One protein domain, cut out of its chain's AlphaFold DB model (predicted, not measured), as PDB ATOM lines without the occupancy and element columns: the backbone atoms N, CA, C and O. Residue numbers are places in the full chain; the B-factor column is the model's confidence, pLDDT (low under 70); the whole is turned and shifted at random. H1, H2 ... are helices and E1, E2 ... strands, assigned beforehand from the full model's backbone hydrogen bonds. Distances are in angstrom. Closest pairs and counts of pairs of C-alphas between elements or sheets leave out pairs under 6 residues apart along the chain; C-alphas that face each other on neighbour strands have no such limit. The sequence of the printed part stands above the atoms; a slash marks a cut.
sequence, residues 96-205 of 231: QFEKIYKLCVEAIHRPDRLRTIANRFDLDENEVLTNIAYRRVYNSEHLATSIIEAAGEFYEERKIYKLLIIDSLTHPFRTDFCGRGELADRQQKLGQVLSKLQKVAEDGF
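Overview. This is residues 96 to 205 of the 231 residues of the protein "Rad51 domain-containing protein" of Trichoplax adhaerens (UniProt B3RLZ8). What does the model look like? A small three-stranded sheet, E2 E1 E3, has two long helices, H3 and H5, side by side over one face, H3 covering the sheet and H5 reaching it with its residues 197 to 204. Two small helices, H1 and H2, make a head away from H3 and H5, and the short H4 lies beyond the strands' last residues. What is it made of? The printed part has 110 residues with the named order E1 H1 H2 E2 H3 E3 H4 H5; the sheet is parallel and the class is mixed, helices and strands. How spread out is it? It is only just compact, close to loose, with a radius of gyration of the C-alphas of 15.8 A, and elongated, spanning 52 by 29 by 17 A.

Along the chain. Where does the first half run? E1 is residues 99 to 104, from C-alpha 99 at (163.793, 172.670, 179.030), then come H1, 111 to 120, H2, 125 to 130, and E2, 132 to 136. What follows? H3 is residues 140 to 156, 24.8 A long; E3 is 161 to 167, 17.2 A; H4 is 171 to 175. H5, residues 183 to 204, is 31.1 A long and ends at C-alpha 204 at (157.886, 161.259, 179.008).

Arrangement. How is the sheet joined? E1 is the inner strand, parallel to E3 at 15 degrees, with N 103 and O 165 2.8 A apart, and to E2 at 18 degrees, with N 102 and O 133 2.8 A apart, both within hydrogen-bond range. E1, H1 H2, E2 form a strand-helix-strand unit, parallel neighbour strands with helices between; E2, H3, E3 form a split one, with E1 between its strands; both crossovers are right-handed. How do the helices stand? H3 lies over E1 at a height over the sheet of 9.8 A and touches H5, the same way at a shallow tilt of 8 degrees, the closest C-alphas being Ala 151 and Val 200, 6.1 A. H1 touches H2 at C-alphas Arg 115 and Glu 125, 5.0 A, and H2 only grazes the sheet with residues 126 to 130. H3, with residues 140 to 143 alone, only just touches H4, with 3 pairs of C-alphas within 8 A, the closest Ser 140 and Pro 172, 4.8 A. Which layers and backbones result? H3 and H5 on one face of the sheet make two layers, helices over strands. H2, H4 and H5 have every O i to N i+4 pair within hydrogen-bond range, H1 5 of 6 and H3 12 of 13.

Size, cuts and confidence. How large is it? The two C-alphas farthest apart, Asp 122 and Gly 181, are 52.4 A apart. Are there cuts or long links? The printed part has no cut, and no link is long. Where is confidence low? The pLDDT is under 70 at residues 96 to 99, 105 to 109, 157 to 160 and 203 to 205.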
ATOM      1  N   GLN A  96     171.879 173.762 174.482       44.59
ATOM      2  CA  GLN A  96     171.190 175.011 174.083       44.59
ATOM      3  C   GLN A  96     169.698 174.889 173.669       44.59
ATOM      4  O   GLN A  96     169.109 175.833 173.152       44.59
ATOM      5  N   PHE A  97     169.072 173.721 173.850       48.78
ATOM      6  CA  PHE A  97     167.722 173.405 173.375       48.78
ATOM      7  C   PHE A  97     166.887 172.556 174.355       48.78
ATOM      8  O   PHE A  97     165.861 172.007 173.954       48.78
ATOM      9  N   GLU A  98     167.292 172.414 175.622       65.88
ATOM     10  CA  GLU A  98     166.594 171.571 176.609       65.88
ATOM     11  C   GLU A  98     165.858 172.389 177.681       65.88
ATOM     12  O   GLU A  98     166.389 173.360 178.217       65.88
ATOM     13  N   LYS A  99     164.627 171.980 178.029       67.06
ATOM     14  CA  LYS A  99     163.793 172.670 179.030       67.06
ATOM     15  C   LYS A  99     163.660 171.906 180.347       67.06
ATOM     16  O   LYS A  99     163.744 170.675 180.415       67.06
ATOM     17  N   ILE A 100     163.352 172.653 181.402       72.06
ATOM     18  CA  ILE A 100     163.061 172.162 182.754       72.06
ATOM     19  C   ILE A 100     161.663 172.624 183.157       72.06
ATOM     20  O   ILE A 100     161.253 173.736 182.834       72.06
ATOM     21  N   TYR A 101     160.956 171.797 183.924       71.62
ATOM     22  CA  TYR A 101     159.674 172.157 184.517       71.62
ATOM     23  C   TYR A 101     159.755 172.141 186.040       71.62
ATOM     24  O   TYR A 101     160.088 171.114 186.636       71.62
ATOM     25  N   LYS A 102     159.424 173.258 186.695       74.00
ATOM     26  CA  LYS A 102     159.332 173.340 188.156       74.00
ATOM     27  C   LYS A 102     157.895 173.576 188.618       74.00
ATOM     28  O   LYS A 102     157.353 174.674 188.494       74.00
ATOM     29  N   LEU A 103     157.335 172.562 189.273       72.31
ATOM     30  CA  LEU A 103     156.194 172.708 190.169       72.31
ATOM     31  C   LEU A 103     156.702 173.177 191.535       72.31
ATOM     32  O   LEU A 103     157.517 172.510 192.174       72.31
ATOM     33  N   CYS A 104     156.233 174.335 191.989       73.50
ATOM     34  CA  CYS A 104     156.675 174.944 193.241       73.50
ATOM     35  C   CYS A 104     155.458 175.215 194.131       73.50
ATOM     36  O   CYS A 104     154.613 176.045 193.806       73.50
ATOM     37  N   VAL A 105     155.350 174.497 195.246       60.34
ATOM     38  CA  VAL A 105     154.328 174.733 196.276       60.34
ATOM     39  C   VAL A 105     154.712 175.968 197.090       60.34
ATOM     40  O   VAL A 105     153.932 176.907 197.254       60.34
ATOM     41  N   GLU A 106     155.955 175.991 197.565       59.88
ATOM     42  CA  GLU A 106     156.475 177.088 198.373       59.88
ATOM     43  C   GLU A 106     157.004 178.210 197.468       59.88
ATOM     44  O   GLU A 106     157.636 177.964 196.441       59.88
ATOM     45  N   ALA A 107     156.757 179.469 197.841       54.31
ATOM     46  CA  ALA A 107     157.059 180.645 197.017       54.31
ATOM     47  C   ALA A 107     158.556 181.046 197.030       54.31
ATOM     48  O   ALA A 107     158.891 182.226 197.070       54.31
ATOM     49  N   ILE A 108     159.465 180.064 197.029       59.84
ATOM     50  CA  ILE A 108     160.919 180.236 197.219       59.84
ATOM     51  C   ILE A 108     161.696 179.989 195.909       59.84
ATOM     52  O   ILE A 108     162.864 179.601 195.908       59.84
ATOM     53  N   HIS A 109     161.067 180.237 194.758       68.69
ATOM     54  CA  HIS A 109     161.797 180.366 193.498       68.69
ATOM     55  C   HIS A 109     162.514 181.726 193.467       68.69
ATOM     56  O   HIS A 109     161.874 182.769 193.577       68.69
ATOM     57  N   ARG A 110     163.847 181.713 193.346       78.44
ATOM     58  CA  ARG A 110     164.699 182.914 193.296       78.44
ATOM     59  C   ARG A 110     165.524 182.902 192.001       78.44
ATOM     60  O   ARG A 110     166.551 182.215 191.984       78.44
ATOM     61  N   PRO A 111     165.107 183.625 190.943       80.19
ATOM     62  CA  PRO A 111     165.807 183.653 189.656       80.19
ATOM     63  C   PRO A 111     167.287 184.031 189.770       80.19
ATOM     64  O   PRO A 111     168.124 183.457 189.084       80.19
ATOM     65  N   ASP A 112     167.646 184.907 190.709       84.94
ATOM     66  CA  ASP A 112     169.020 185.399 190.905       84.94
ATOM     67  C   ASP A 112     170.001 184.280 191.298       84.94
ATOM     68  O   ASP A 112     171.187 184.317 190.965       84.94
ATOM     69  N   ARG A 113     169.504 183.221 191.958       85.31
ATOM     70  CA  ARG A 113     170.307 182.018 192.228       85.31
ATOM     71  C   ARG A 113     170.580 181.213 190.961       85.31
ATOM     72  O   ARG A 113     171.628 180.583 190.886       85.31
ATOM     73  N   LEU A 114     169.667 181.228 189.989       83.44
ATOM     74  CA  LEU A 114     169.846 180.568 188.694       83.44
ATOM     75  C   LEU A 114     170.815 181.371 187.821       83.44
ATOM     76  O   LEU A 114     171.734 180.775 187.275       83.44
ATOM     77  N   ARG A 115     170.707 182.709 187.811       85.50
ATOM     78  CA  ARG A 115     171.693 183.631 187.206       85.50
ATOM     79  C   ARG A 115     173.117 183.357 187.720       85.50
ATOM     80  O   ARG A 115     174.027 183.074 186.951       85.50
ATOM     81  N   THR A 116     173.272 183.281 189.046       86.44
ATOM     82  CA  THR A 116     174.552 182.932 189.702       86.44
ATOM     83  C   THR A 116     175.100 181.557 189.275       86.44
ATOM     84  O   THR A 116     176.314 181.371 189.218       86.44
ATOM     85  N   ILE A 117     174.230 180.583 188.988       83.75
ATOM     86  CA  ILE A 117     174.628 179.245 188.524       83.75
ATOM     87  C   ILE A 117     174.974 179.259 187.028       83.75
ATOM     88  O   ILE A 117     175.977 178.659 186.657       83.75
ATOM     89  N   ALA A 118     174.214 179.970 186.191       83.94
ATOM     90  CA  ALA A 118     174.492 180.134 184.762       83.94
ATOM     91  C   ALA A 118     175.897 180.722 184.535       83.94
ATOM     92  O   ALA A 118     176.702 180.126 183.824       83.94
ATOM     93  N   ASN A 119     176.248 181.778 185.277       86.56
ATOM     94  CA  ASN A 119     177.580 182.396 185.238       86.56
ATOM     95  C   ASN A 119     178.720 181.462 185.693       86.56
ATOM     96  O   ASN A 119     179.859 181.646 185.277       86.56
ATOM     97  N   ARG A 120     178.453 180.446 186.532       86.06
ATOM     98  CA  ARG A 120     179.458 179.420 186.892       86.06
ATOM     99  C   ARG A 120     179.749 178.461 185.726       86.06
ATOM    100  O   ARG A 120     180.816 177.852 185.708       86.06
ATOM    101  N   PHE A 121     178.808 178.309 184.795       82.50
ATOM    102  CA  PHE A 121     178.882 177.385 183.660       82.50
ATOM    103  C   PHE A 121     179.028 178.090 182.297       82.50
ATOM    104  O   PHE A 121     178.948 177.414 181.278       82.50
ATOM    105  N   ASP A 122     179.270 179.408 182.284       86.69
ATOM    106  CA  ASP A 122     179.415 180.237 181.071       86.69
ATOM    107  C   ASP A 122     178.178 180.189 180.140       86.69
ATOM    108  O   ASP A 122     178.281 180.117 178.917       86.69
ATOM    109  N   LEU A 123     176.979 180.189 180.741       84.00
ATOM    110  CA  LEU A 123     175.678 180.153 180.053       84.00
ATOM    111  C   LEU A 123     174.968 181.514 180.118       84.00
ATOM    112  O   LEU A 123     175.027 182.183 181.152       84.00
ATOM    113  N   ASP A 124     174.211 181.888 179.076       87.25
ATOM    114  CA  ASP A 124     173.382 183.100 179.128       87.25
ATOM    115  C   ASP A 124     172.272 182.972 180.183       87.25
ATOM    116  O   ASP A 124     171.447 182.052 180.180       87.25
ATOM    117  N   GLU A 125     172.233 183.945 181.091       86.44
ATOM    118  CA  GLU A 125     171.298 183.972 182.211       86.44
ATOM    119  C   GLU A 125     169.818 183.990 181.784       86.44
ATOM    120  O   GLU A 125     168.948 183.524 182.524       86.44
ATOM    121  N   ASN A 126     169.506 184.568 180.623       87.44
ATOM    122  CA  ASN A 126     168.145 184.808 180.157       87.44
ATOM    123  C   ASN A 126     167.637 183.636 179.310       87.44
ATOM    124  O   ASN A 126     166.461 183.291 179.421       87.44
ATOM    125  N   GLU A 127     168.510 182.970 178.551       84.00
ATOM    126  CA  GLU A 127     168.244 181.670 177.926       84.00
ATOM    127  C   GLU A 127     167.938 180.614 179.001       84.00
ATOM    128  O   GLU A 127     166.882 179.977 178.966       84.00
ATOM    129  N   VAL A 128     168.791 180.507 180.031       81.88
ATOM    130  CA  VAL A 128     168.593 179.578 181.160       81.88
ATOM    131  C   VAL A 128     167.264 179.830 181.878       81.88
ATOM    132  O   VAL A 128     166.563 178.877 182.211       81.88
ATOM    133  N   LEU A 129     166.877 181.092 182.099       81.81
ATOM    134  CA  LEU A 129     165.588 181.418 182.721       81.81
ATOM    135  C   LEU A 129     164.391 181.182 181.785       81.81
ATOM    136  O   LEU A 129     163.356 180.710 182.249       81.81
ATOM    137  N   THR A 130     164.530 181.451 180.484       84.81
ATOM    138  CA  THR A 130     163.499 181.167 179.464       84.81
ATOM    139  C   THR A 130     163.199 179.670 179.353       84.81
ATOM    140  O   THR A 130     162.046 179.275 179.179       84.81
ATOM    141  N   ASN A 131     164.219 178.824 179.516       82.50
ATOM    142  CA  ASN A 131     164.097 177.368 179.443       82.50
ATOM    143  C   ASN A 131     163.570 176.706 180.737       82.50
ATOM    144  O   ASN A 131     163.428 175.480 180.784       82.50
ATOM    145  N   ILE A 132     163.229 177.479 181.779       82.75
ATOM    146  CA  ILE A 132     162.661 176.975 183.041       82.75
ATOM    147  C   ILE A 132     161.185 177.379 183.154       82.75
ATOM    148  O   ILE A 132     160.837 178.462 183.624       82.75
ATOM    149  N   ALA A 133     160.293 176.459 182.788       84.38
ATOM    150  CA  ALA A 133     158.863 176.606 183.028       84.38
ATOM    151  C   ALA A 133     158.554 176.510 184.535       84.38
ATOM    152  O   ALA A 133     159.085 175.651 185.245       84.38
ATOM    153  N   TYR A 134     157.674 177.382 185.032       85.31
ATOM    154  CA  TYR A 134     157.334 177.487 186.454       85.31
ATOM    155  C   TYR A 134     155.817 177.554 186.664       85.31
ATOM    156  O   TYR A 134     155.150 178.447 186.140       85.31
ATOM    157  N   ARG A 135     155.273 176.660 187.501       87.19
ATOM    158  CA  ARG A 135     153.872 176.705 187.957       87.19
ATOM    159  C   ARG A 135     153.813 176.647 189.481       87.19
ATOM    160  O   ARG A 135     154.394 175.758 190.109       87.19
ATOM    161  N   ARG A 136     153.104 177.610 190.084       87.88
ATOM    162  CA  ARG A 136     152.870 177.643 191.532       87.88
ATOM    163  C   ARG A 136     151.686 176.755 191.898       87.88
ATOM    164  O   ARG A 136     150.593 176.938 191.373       87.88
ATOM    165  N   VAL A 137     151.902 175.847 192.840       90.50
ATOM    166  CA  VAL A 137     150.897 174.921 193.373       90.50
ATOM    167  C   VAL A 137     150.364 175.454 194.709       90.50
ATOM    168  O   VAL A 137     151.105 176.076 195.465       90.50
ATOM    169  N   TYR A 138     149.078 175.225 194.999       89.06
ATOM    170  CA  TYR A 138     148.387 175.827 196.157       89.06
ATOM    171  C   TYR A 138     147.824 174.821 197.169       89.06
ATOM    172  O   TYR A 138     147.708 175.155 198.341       89.06
ATOM    173  N   ASN A 139     147.466 173.614 196.727       91.94
ATOM    174  CA  ASN A 139     146.915 172.540 197.555       91.94
ATOM    175  C   ASN A 139     147.194 171.174 196.888       91.94
ATOM    176  O   ASN A 139     147.761 171.106 195.791       91.94
ATOM    177  N   SER A 140     146.840 170.083 197.562       92.31
ATOM    178  CA  SER A 140     147.133 168.703 197.145       92.31
ATOM    179  C   SER A 140     146.389 168.263 195.882       92.31
ATOM    180  O   SER A 140     146.888 167.414 195.141       92.31
ATOM    181  N   GLU A 141     145.233 168.860 195.592       92.00
ATOM    182  CA  GLU A 141     144.444 168.536 194.402       92.00
ATOM    183  C   GLU A 141     144.972 169.286 193.172       92.00
ATOM    184  O   GLU A 141     145.193 168.665 192.135       92.00
ATOM    185  N   HIS A 142     145.326 170.567 193.321       92.62
ATOM    186  CA  HIS A 142     146.042 171.344 192.304       92.62
ATOM    187  C   HIS A 142     147.411 170.720 191.978       92.62
ATOM    188  O   HIS A 142     147.788 170.652 190.815       92.62
ATOM    189  N   LEU A 143     148.124 170.160 192.967       91.69
ATOM    190  CA  LEU A 143     149.337 169.370 192.707       91.69
ATOM    191  C   LEU A 143     149.045 168.178 191.776       91.69
ATOM    192  O   LEU A 143     149.805 167.900 190.850       91.69
ATOM    193  N   ALA A 144     147.932 167.480 192.011       89.69
ATOM    194  CA  ALA A 144     147.544 166.295 191.255       89.69
ATOM    195  C   ALA A 144     147.001 166.594 189.842       89.69
ATOM    196  O   ALA A 144     147.043 165.678 189.009       89.69
ATOM    197  N   THR A 145     146.518 167.815 189.560       90.00
ATOM    198  CA  THR A 145     146.201 168.278 188.192       90.00
ATOM    199  C   THR A 145     147.439 168.817 187.482       90.00
ATOM    200  O   THR A 145     147.716 168.377 186.370       90.00
ATOM    201  N   SER A 146     148.263 169.639 188.149       90.31
ATOM    202  CA  SER A 146     149.501 170.198 187.580       90.31
ATOM    203  C   SER A 146     150.467 169.133 187.054       90.31
ATOM    204  O   SER A 146     151.158 169.365 186.070       90.31
ATOM    205  N   ILE A 147     150.506 167.948 187.674       87.81
ATOM    206  CA  ILE A 147     151.319 166.813 187.199       87.81
ATOM    207  C   ILE A 147     150.774 166.211 185.888       87.81
ATOM    208  O   ILE A 147     151.557 165.738 185.069       87.81
ATOM    209  N   ILE A 148     149.453 166.228 185.670       84.50
ATOM    210  CA  ILE A 148     148.827 165.763 184.417       84.50
ATOM    211  C   ILE A 148     149.021 166.812 183.320       84.50
ATOM    212  O   ILE A 148     149.389 166.465 182.202       84.50
ATOM    213  N   GLU A 149     148.825 168.089 183.651       84.75
ATOM    214  CA  GLU A 149     149.046 169.216 182.739       84.75
ATOM    215  C   GLU A 149     150.505 169.244 182.250       84.75
ATOM    216  O   GLU A 149     150.742 169.222 181.046       84.75
ATOM    217  N   ALA A 150     151.481 169.140 183.163       83.75
ATOM    218  CA  ALA A 150     152.897 169.033 182.813       83.75
ATOM    219  C   ALA A 150     153.205 167.796 181.944       83.75
ATOM    220  O   ALA A 150     154.025 167.875 181.036       83.75
ATOM    221  N   ALA A 151     152.531 166.660 182.165       80.00
ATOM    222  CA  ALA A 151     152.684 165.477 181.312       80.00
ATOM    223  C   ALA A 151     152.126 165.684 179.889       80.00
ATOM    224  O   ALA A 151     152.686 165.146 178.931       80.00
ATOM    225  N   GLY A 152     151.063 166.482 179.744       78.25
ATOM    226  CA  GLY A 152     150.564 166.954 178.451       78.25
ATOM    227  C   GLY A 152     151.561 167.896 177.770       78.25
ATOM    228  O   GLY A 152     151.960 167.643 176.638       78.25
ATOM    229  N   GLU A 153     152.049 168.911 178.491       78.75
ATOM    230  CA  GLU A 153     153.061 169.867 178.011       78.75
ATOM    231  C   GLU A 153     154.360 169.144 177.566       78.75
ATOM    232  O   GLU A 153     154.931 169.469 176.526       78.75
ATOM    233  N   PHE A 154     154.782 168.081 178.267       76.00
ATOM    234  CA  PHE A 154     155.943 167.247 177.895       76.00
ATOM    235  C   PHE A 154     155.729 166.439 176.609       76.00
ATOM    236  O   PHE A 154     156.684 166.189 175.866       76.00
ATOM    237  N   TYR A 155     154.493 166.002 176.362       70.81
ATOM    238  CA  TYR A 155     154.119 165.279 175.152       70.81
ATOM    239  C   TYR A 155     154.006 166.226 173.946       70.81
ATOM    240  O   TYR A 155     154.526 165.912 172.876       70.81
ATOM    241  N   GLU A 156     153.360 167.383 174.120       70.94
ATOM    242  CA  GLU A 156     153.111 168.349 173.043       70.94
ATOM    243  C   GLU A 156     154.394 169.075 172.608       70.94
ATOM    244  O   GLU A 156     154.678 169.141 171.411       70.94
ATOM    245  N   GLU A 157     155.253 169.494 173.546       67.38
ATOM    246  CA  GLU A 157     156.577 170.068 173.245       67.38
ATOM    247  C   GLU A 157     157.634 169.006 172.863       67.38
ATOM    248  O   GLU A 157     158.808 169.127 173.210       67.38
ATOM    249  N   ARG A 158     157.239 167.930 172.164       61.75
ATOM    250  CA  ARG A 158     158.123 166.901 171.569       61.75
ATOM    251  C   ARG A 158     159.255 166.387 172.486       61.75
ATOM    252  O   ARG A 158     160.334 166.052 172.000       61.75
ATOM    253  N   LYS A 159     159.029 166.285 173.803       58.91
ATOM    254  CA  LYS A 159     160.042 165.873 174.803       58.91
ATOM    255  C   LYS A 159     161.277 166.792 174.878       58.91
ATOM    256  O   LYS A 159     162.378 166.334 175.201       58.91
ATOM    257  N   ILE A 160     161.106 168.091 174.618       68.75
ATOM    258  CA  ILE A 160     162.111 169.133 174.907       68.75
ATOM    259  C   ILE A 160     162.378 169.221 176.423       68.75
ATOM    260  O   ILE A 160     163.516 169.435 176.843       68.75
ATOM    261  N   TYR A 161     161.360 168.983 177.259       75.19
ATOM    262  CA  TYR A 161     161.516 168.895 178.713       75.19
ATOM    263  C   TYR A 161     162.283 167.633 179.140       75.19
ATOM    264  O   TYR A 161     161.882 166.517 178.801       75.19
ATOM    265  N   LYS A 162     163.353 167.801 179.931       75.19
ATOM    266  CA  LYS A 162     164.195 166.693 180.442       75.19
ATOM    267  C   LYS A 162     164.088 166.439 181.947       75.19
ATOM    268  O   LYS A 162     164.536 165.396 182.417       75.19
ATOM    269  N   LEU A 163     163.497 167.362 182.710       79.06
ATOM    270  CA  LEU A 163     163.353 167.233 184.162       79.06
ATOM    271  C   LEU A 163     162.057 167.875 184.677       79.06
ATOM    272  O   LEU A 163     161.731 169.007 184.319       79.06
ATOM    273  N   LEU A 164     161.374 167.165 185.582       84.44
ATOM    274  CA  LEU A 164     160.279 167.677 186.410       84.44
ATOM    275  C   LEU A 164     160.757 167.793 187.865       84.44
ATOM    276  O   LEU A 164     161.113 166.793 188.484       84.44
ATOM    277  N   ILE A 165     160.738 169.004 188.422       85.75
ATOM    278  CA  ILE A 165     161.074 169.292 189.823       85.75
ATOM    279  C   ILE A 165     159.781 169.603 190.585       85.75
ATOM    280  O   ILE A 165     158.973 170.399 190.111       85.75
ATOM    281  N   ILE A 166     159.599 169.016 191.776       87.81
ATOM    282  CA  ILE A 166     158.435 169.265 192.647       87.81
ATOM    283  C   ILE A 166     158.903 169.696 194.040       87.81
ATOM    284  O   ILE A 166     159.420 168.889 194.810       87.81
ATOM    285  N   ASP A 167     158.691 170.971 194.359       85.69
ATOM    286  CA  ASP A 167     159.256 171.656 195.526       85.69
ATOM    287  C   ASP A 167     158.144 172.256 196.421       85.69
ATOM    288  O   ASP A 167     157.710 173.388 196.218       85.69
ATOM    289  N   SER A 168     157.557 171.514 197.367       85.00
ATOM    290  CA  SER A 168     157.842 170.118 197.726       85.00
ATOM    291  C   SER A 168     156.594 169.232 197.671       85.00
ATOM    292  O   SER A 168     155.488 169.660 198.002       85.00
ATOM    293  N   LEU A 169     156.773 167.961 197.292       89.12
ATOM    294  CA  LEU A 169     155.676 166.998 197.106       89.12
ATOM    295  C   LEU A 169     154.777 166.838 198.348       89.12
ATOM    296  O   LEU A 169     153.578 166.619 198.214       89.12
ATOM    297  N   THR A 170     155.347 166.916 199.556       90.12
ATOM    298  CA  THR A 170     154.621 166.573 200.794       90.12
ATOM    299  C   THR A 170     153.996 167.758 201.523       90.12
ATOM    300  O   THR A 170     153.165 167.520 202.398       90.12
ATOM    301  N   HIS A 171     154.340 169.006 201.181       90.56
ATOM    302  CA  HIS A 171     153.794 170.184 201.866       90.56
ATOM    303  C   HIS A 171     152.257 170.254 201.765       90.56
ATOM    304  O   HIS A 171     151.626 170.290 202.822       90.56
ATOM    305  N   PRO A 172     151.618 170.155 200.576       91.31
ATOM    306  CA  PRO A 172     150.159 170.261 200.484       91.31
ATOM    307  C   PRO A 172     149.436 169.118 201.204       91.31
ATOM    308  O   PRO A 172     148.408 169.296 201.839       91.31
ATOM    309  N   PHE A 173     150.014 167.915 201.183       93.12
ATOM    310  CA  PHE A 173     149.450 166.781 201.913       93.12
ATOM    311  C   PHE A 173     149.554 166.929 203.441       93.12
ATOM    312  O   PHE A 173     148.850 166.225 204.159       93.12
ATOM    313  N   ARG A 174     150.414 167.815 203.959       90.94
ATOM    314  CA  ARG A 174     150.504 168.124 205.396       90.94
ATOM    315  C   ARG A 174     149.582 169.266 205.817       90.94
ATOM    316  O   ARG A 174     149.159 169.255 206.965       90.94
ATOM    317  N   THR A 175     149.275 170.211 204.927       90.19
ATOM    318  CA  THR A 175     148.296 171.281 205.186       90.19
ATOM    319  C   THR A 175     146.865 170.763 205.098       90.19
ATOM    320  O   THR A 175     146.059 171.027 205.984       90.19
ATOM    321  N   ASP A 176     146.569 169.982 204.060       92.56
ATOM    322  CA  ASP A 176     145.195 169.637 203.682       92.56
ATOM    323  C   ASP A 176     144.617 168.458 204.487       92.56
ATOM    324  O   ASP A 176     143.408 168.257 204.494       92.56
ATOM    325  N   PHE A 177     145.474 167.671 205.151       93.25
ATOM    326  CA  PHE A 177     145.101 166.469 205.910       93.25
ATOM    327  C   PHE A 177     145.817 166.472 207.271       93.25
ATOM    328  O   PHE A 177     146.874 165.844 207.460       93.25
ATOM    329  N   CYS A 178     145.253 167.239 208.205       90.19
ATOM    330  CA  CYS A 178     145.797 167.480 209.543       90.19
ATOM    331  C   CYS A 178     145.288 166.472 210.593       90.19
ATOM    332  O   CYS A 178     145.970 166.205 211.586       90.19
ATOM    333  N   GLY A 179     144.092 165.914 210.407       90.62
ATOM    334  CA  GLY A 179     143.431 165.025 211.355       90.62
ATOM    335  C   GLY A 179     144.001 163.604 211.359       90.62
ATOM    336  O   GLY A 179     144.334 163.035 210.322       90.62
ATOM    337  N   ARG A 180     144.037 162.957 212.536       89.38
ATOM    338  CA  ARG A 180     144.444 161.538 212.645       89.38
ATOM    339  C   ARG A 180     143.531 160.601 211.836       89.38
ATOM    340  O   ARG A 180     144.022 159.598 211.330       89.38
ATOM    341  N   GLY A 181     142.240 160.924 211.705       95.19
ATOM    342  CA  GLY A 181     141.294 160.156 210.884       95.19
ATOM    343  C   GLY A 181     141.586 160.236 209.380       95.19
ATOM    344  O   GLY A 181     141.452 159.242 208.677       95.19
ATOM    345  N   GLU A 182     142.092 161.378 208.914       94.69
ATOM    346  CA  GLU A 182     142.383 161.676 207.501       94.69
ATOM    347  C   GLU A 182     143.680 161.009 207.001       94.69
ATOM    348  O   GLU A 182     144.045 161.104 205.828       94.69
ATOM    349  N   LEU A 183     144.410 160.323 207.892       93.88
ATOM    350  CA  LEU A 183     145.690 159.691 207.584       93.88
ATOM    351  C   LEU A 183     145.568 158.650 206.463       93.88
ATOM    352  O   LEU A 183     146.464 158.569 205.624       93.88
ATOM    353  N   ALA A 184     144.484 157.868 206.433       94.62
ATOM    354  CA  ALA A 184     144.264 156.861 205.395       94.62
ATOM    355  C   ALA A 184     144.084 157.515 204.014       94.62
ATOM    356  O   ALA A 184     144.810 157.180 203.074       94.62
ATOM    357  N   ASP A 185     143.195 158.507 203.923       94.44
ATOM    358  CA  ASP A 185     142.894 159.236 202.686       94.44
ATOM    359  C   ASP A 185     144.121 159.986 202.162       94.44
ATOM    360  O   ASP A 185     144.417 159.942 200.964       94.44
ATOM    361  N   ARG A 186     144.905 160.599 203.063       95.19
ATOM    362  CA  ARG A 186     146.179 161.239 202.719       95.19
ATOM    363  C   ARG A 186     147.148 160.254 202.072       95.19
ATOM    364  O   ARG A 186     147.723 160.572 201.034       95.19
ATOM    365  N   GLN A 187     147.349 159.078 202.673       94.81
ATOM    366  CA  GLN A 187     148.267 158.076 202.120       94.81
ATOM    367  C   GLN A 187     147.746 157.512 200.792       94.81
ATOM    368  O   GLN A 187     148.535 157.293 199.873       94.81
ATOM    369  N   GLN A 188     146.427 157.341 200.643       94.19
ATOM    370  CA  GLN A 188     145.827 156.882 199.392       94.19
ATOM    371  C   GLN A 188     145.986 157.918 198.264       94.19
ATOM    372  O   GLN A 188     146.467 157.565 197.184       94.19
ATOM    373  N   LYS A 189     145.653 159.197 198.504       93.38
ATOM    374  CA  LYS A 189     145.834 160.283 197.523       93.38
ATOM    375  C   LYS A 189     147.318 160.506 197.185       93.38
ATOM    376  O   LYS A 189     147.656 160.624 196.007       93.38
ATOM    377  N   LEU A 190     148.219 160.481 198.172       94.19
ATOM    378  CA  LEU A 190     149.667 160.593 197.938       94.19
ATOM    379  C   LEU A 190     150.210 159.406 197.121       94.19
ATOM    380  O   LEU A 190     150.980 159.612 196.184       94.19
ATOM    381  N   GLY A 191     149.766 158.178 197.408       93.38
ATOM    382  CA  GLY A 191     150.121 156.985 196.631       93.38
ATOM    383  C   GLY A 191     149.656 157.058 195.171       93.38
ATOM    384  O   GLY A 191     150.400 156.680 194.265       93.38
ATOM    385  N   GLN A 192     148.468 157.620 194.915       89.88
ATOM    386  CA  GLN A 192     147.993 157.892 193.552       89.88
ATOM    387  C   GLN A 192     148.870 158.928 192.829       89.88
ATOM    388  O   GLN A 192     149.178 158.742 191.652       89.88
ATOM    389  N   VAL A 193     149.307 159.992 193.514       91.25
ATOM    390  CA  VAL A 193     150.223 160.996 192.941       91.25
ATOM    391  C   VAL A 193     151.599 160.393 192.635       91.25
ATOM    392  O   VAL A 193     152.109 160.591 191.534       91.25
ATOM    393  N   LEU A 194     152.168 159.593 193.539       90.94
ATOM    394  CA  LEU A 194     153.429 158.878 193.300       90.94
ATOM    395  C   LEU A 194     153.324 157.907 192.109       90.94
ATOM    396  O   LEU A 194     154.211 157.879 191.258       90.94
ATOM    397  N   SER A 195     152.214 157.170 191.989       87.00
ATOM    398  CA  SER A 195     151.966 156.277 190.846       87.00
ATOM    399  C   SER A 195     151.821 157.032 189.516       87.00
ATOM    400  O   SER A 195     152.304 156.552 188.490       87.00
ATOM    401  N   LYS A 196     151.212 158.230 189.518       84.19
ATOM    402  CA  LYS A 196     151.190 159.119 188.344       84.19
ATOM    403  C   LYS A 196     152.601 159.582 187.971       84.19
ATOM    404  O   LYS A 196     152.966 159.488 186.808       84.19
ATOM    405  N   LEU A 197     153.402 160.029 188.942       86.62
ATOM    406  CA  LEU A 197     154.768 160.509 188.697       86.62
ATOM    407  C   LEU A 197     155.678 159.427 188.105       86.62
ATOM    408  O   LEU A 197     156.419 159.717 187.169       86.62
ATOM    409  N   GLN A 198     155.569 158.183 188.582       83.06
ATOM    410  CA  GLN A 198     156.299 157.051 188.004       83.06
ATOM    411  C   GLN A 198     155.951 156.845 186.520       83.06
ATOM    412  O   GLN A 198     156.850 156.708 185.694       83.06
ATOM    413  N   LYS A 199     154.659 156.904 186.160       77.81
ATOM    414  CA  LYS A 199     154.212 156.805 184.760       77.81
ATOM    415  C   LYS A 199     154.735 157.956 183.906       77.81
ATOM    416  O   LYS A 199     155.310 157.710 182.855       77.81
ATOM    417  N   VAL A 200     154.621 159.201 184.378       78.88
ATOM    418  CA  VAL A 200     155.149 160.382 183.663       78.88
ATOM    419  C   VAL A 200     156.659 160.262 183.419       78.88
ATOM    420  O   VAL A 200     157.126 160.621 182.339       78.88
ATOM    421  N   ALA A 201     157.414 159.699 184.367       77.56
ATOM    422  CA  ALA A 201     158.841 159.443 184.192       77.56
ATOM    423  C   ALA A 201     159.139 158.347 183.147       77.56
ATOM    424  O   ALA A 201     160.064 158.501 182.353       77.56
ATOM    425  N   GLU A 202     158.358 157.263 183.115       72.25
ATOM    426  CA  GLU A 202     158.517 156.163 182.148       72.25
ATOM    427  C   GLU A 202     158.082 156.546 180.720       72.25
ATOM    428  O   GLU A 202     158.728 156.142 179.746       72.25
ATOM    429  N   ASP A 203     157.012 157.338 180.599       64.50
ATOM    430  CA  ASP A 203     156.377 157.731 179.337       64.50
ATOM    431  C   ASP A 203     157.002 158.977 178.689       64.50
ATOM    432  O   ASP A 203     157.205 159.013 177.470       64.50
ATOM    433  N   GLY A 204     157.313 160.001 179.490       54.09
ATOM    434  CA  GLY A 204     157.886 161.259 179.008       54.09
ATOM    435  C   GLY A 204     159.364 161.122 178.643       54.09
ATOM    436  O   GLY A 204     159.773 161.456 177.527       54.09
ATOM    437  N   PHE A 205     160.174 160.575 179.555       51.00
ATOM    438  CA  PHE A 205     161.634 160.577 179.438       51.00
ATOM    439  C   PHE A 205     162.181 159.382 178.643       51.00
ATOM    440  O   PHE A 205     162.831 158.478 179.162       51.00
TER     441      PHE A 205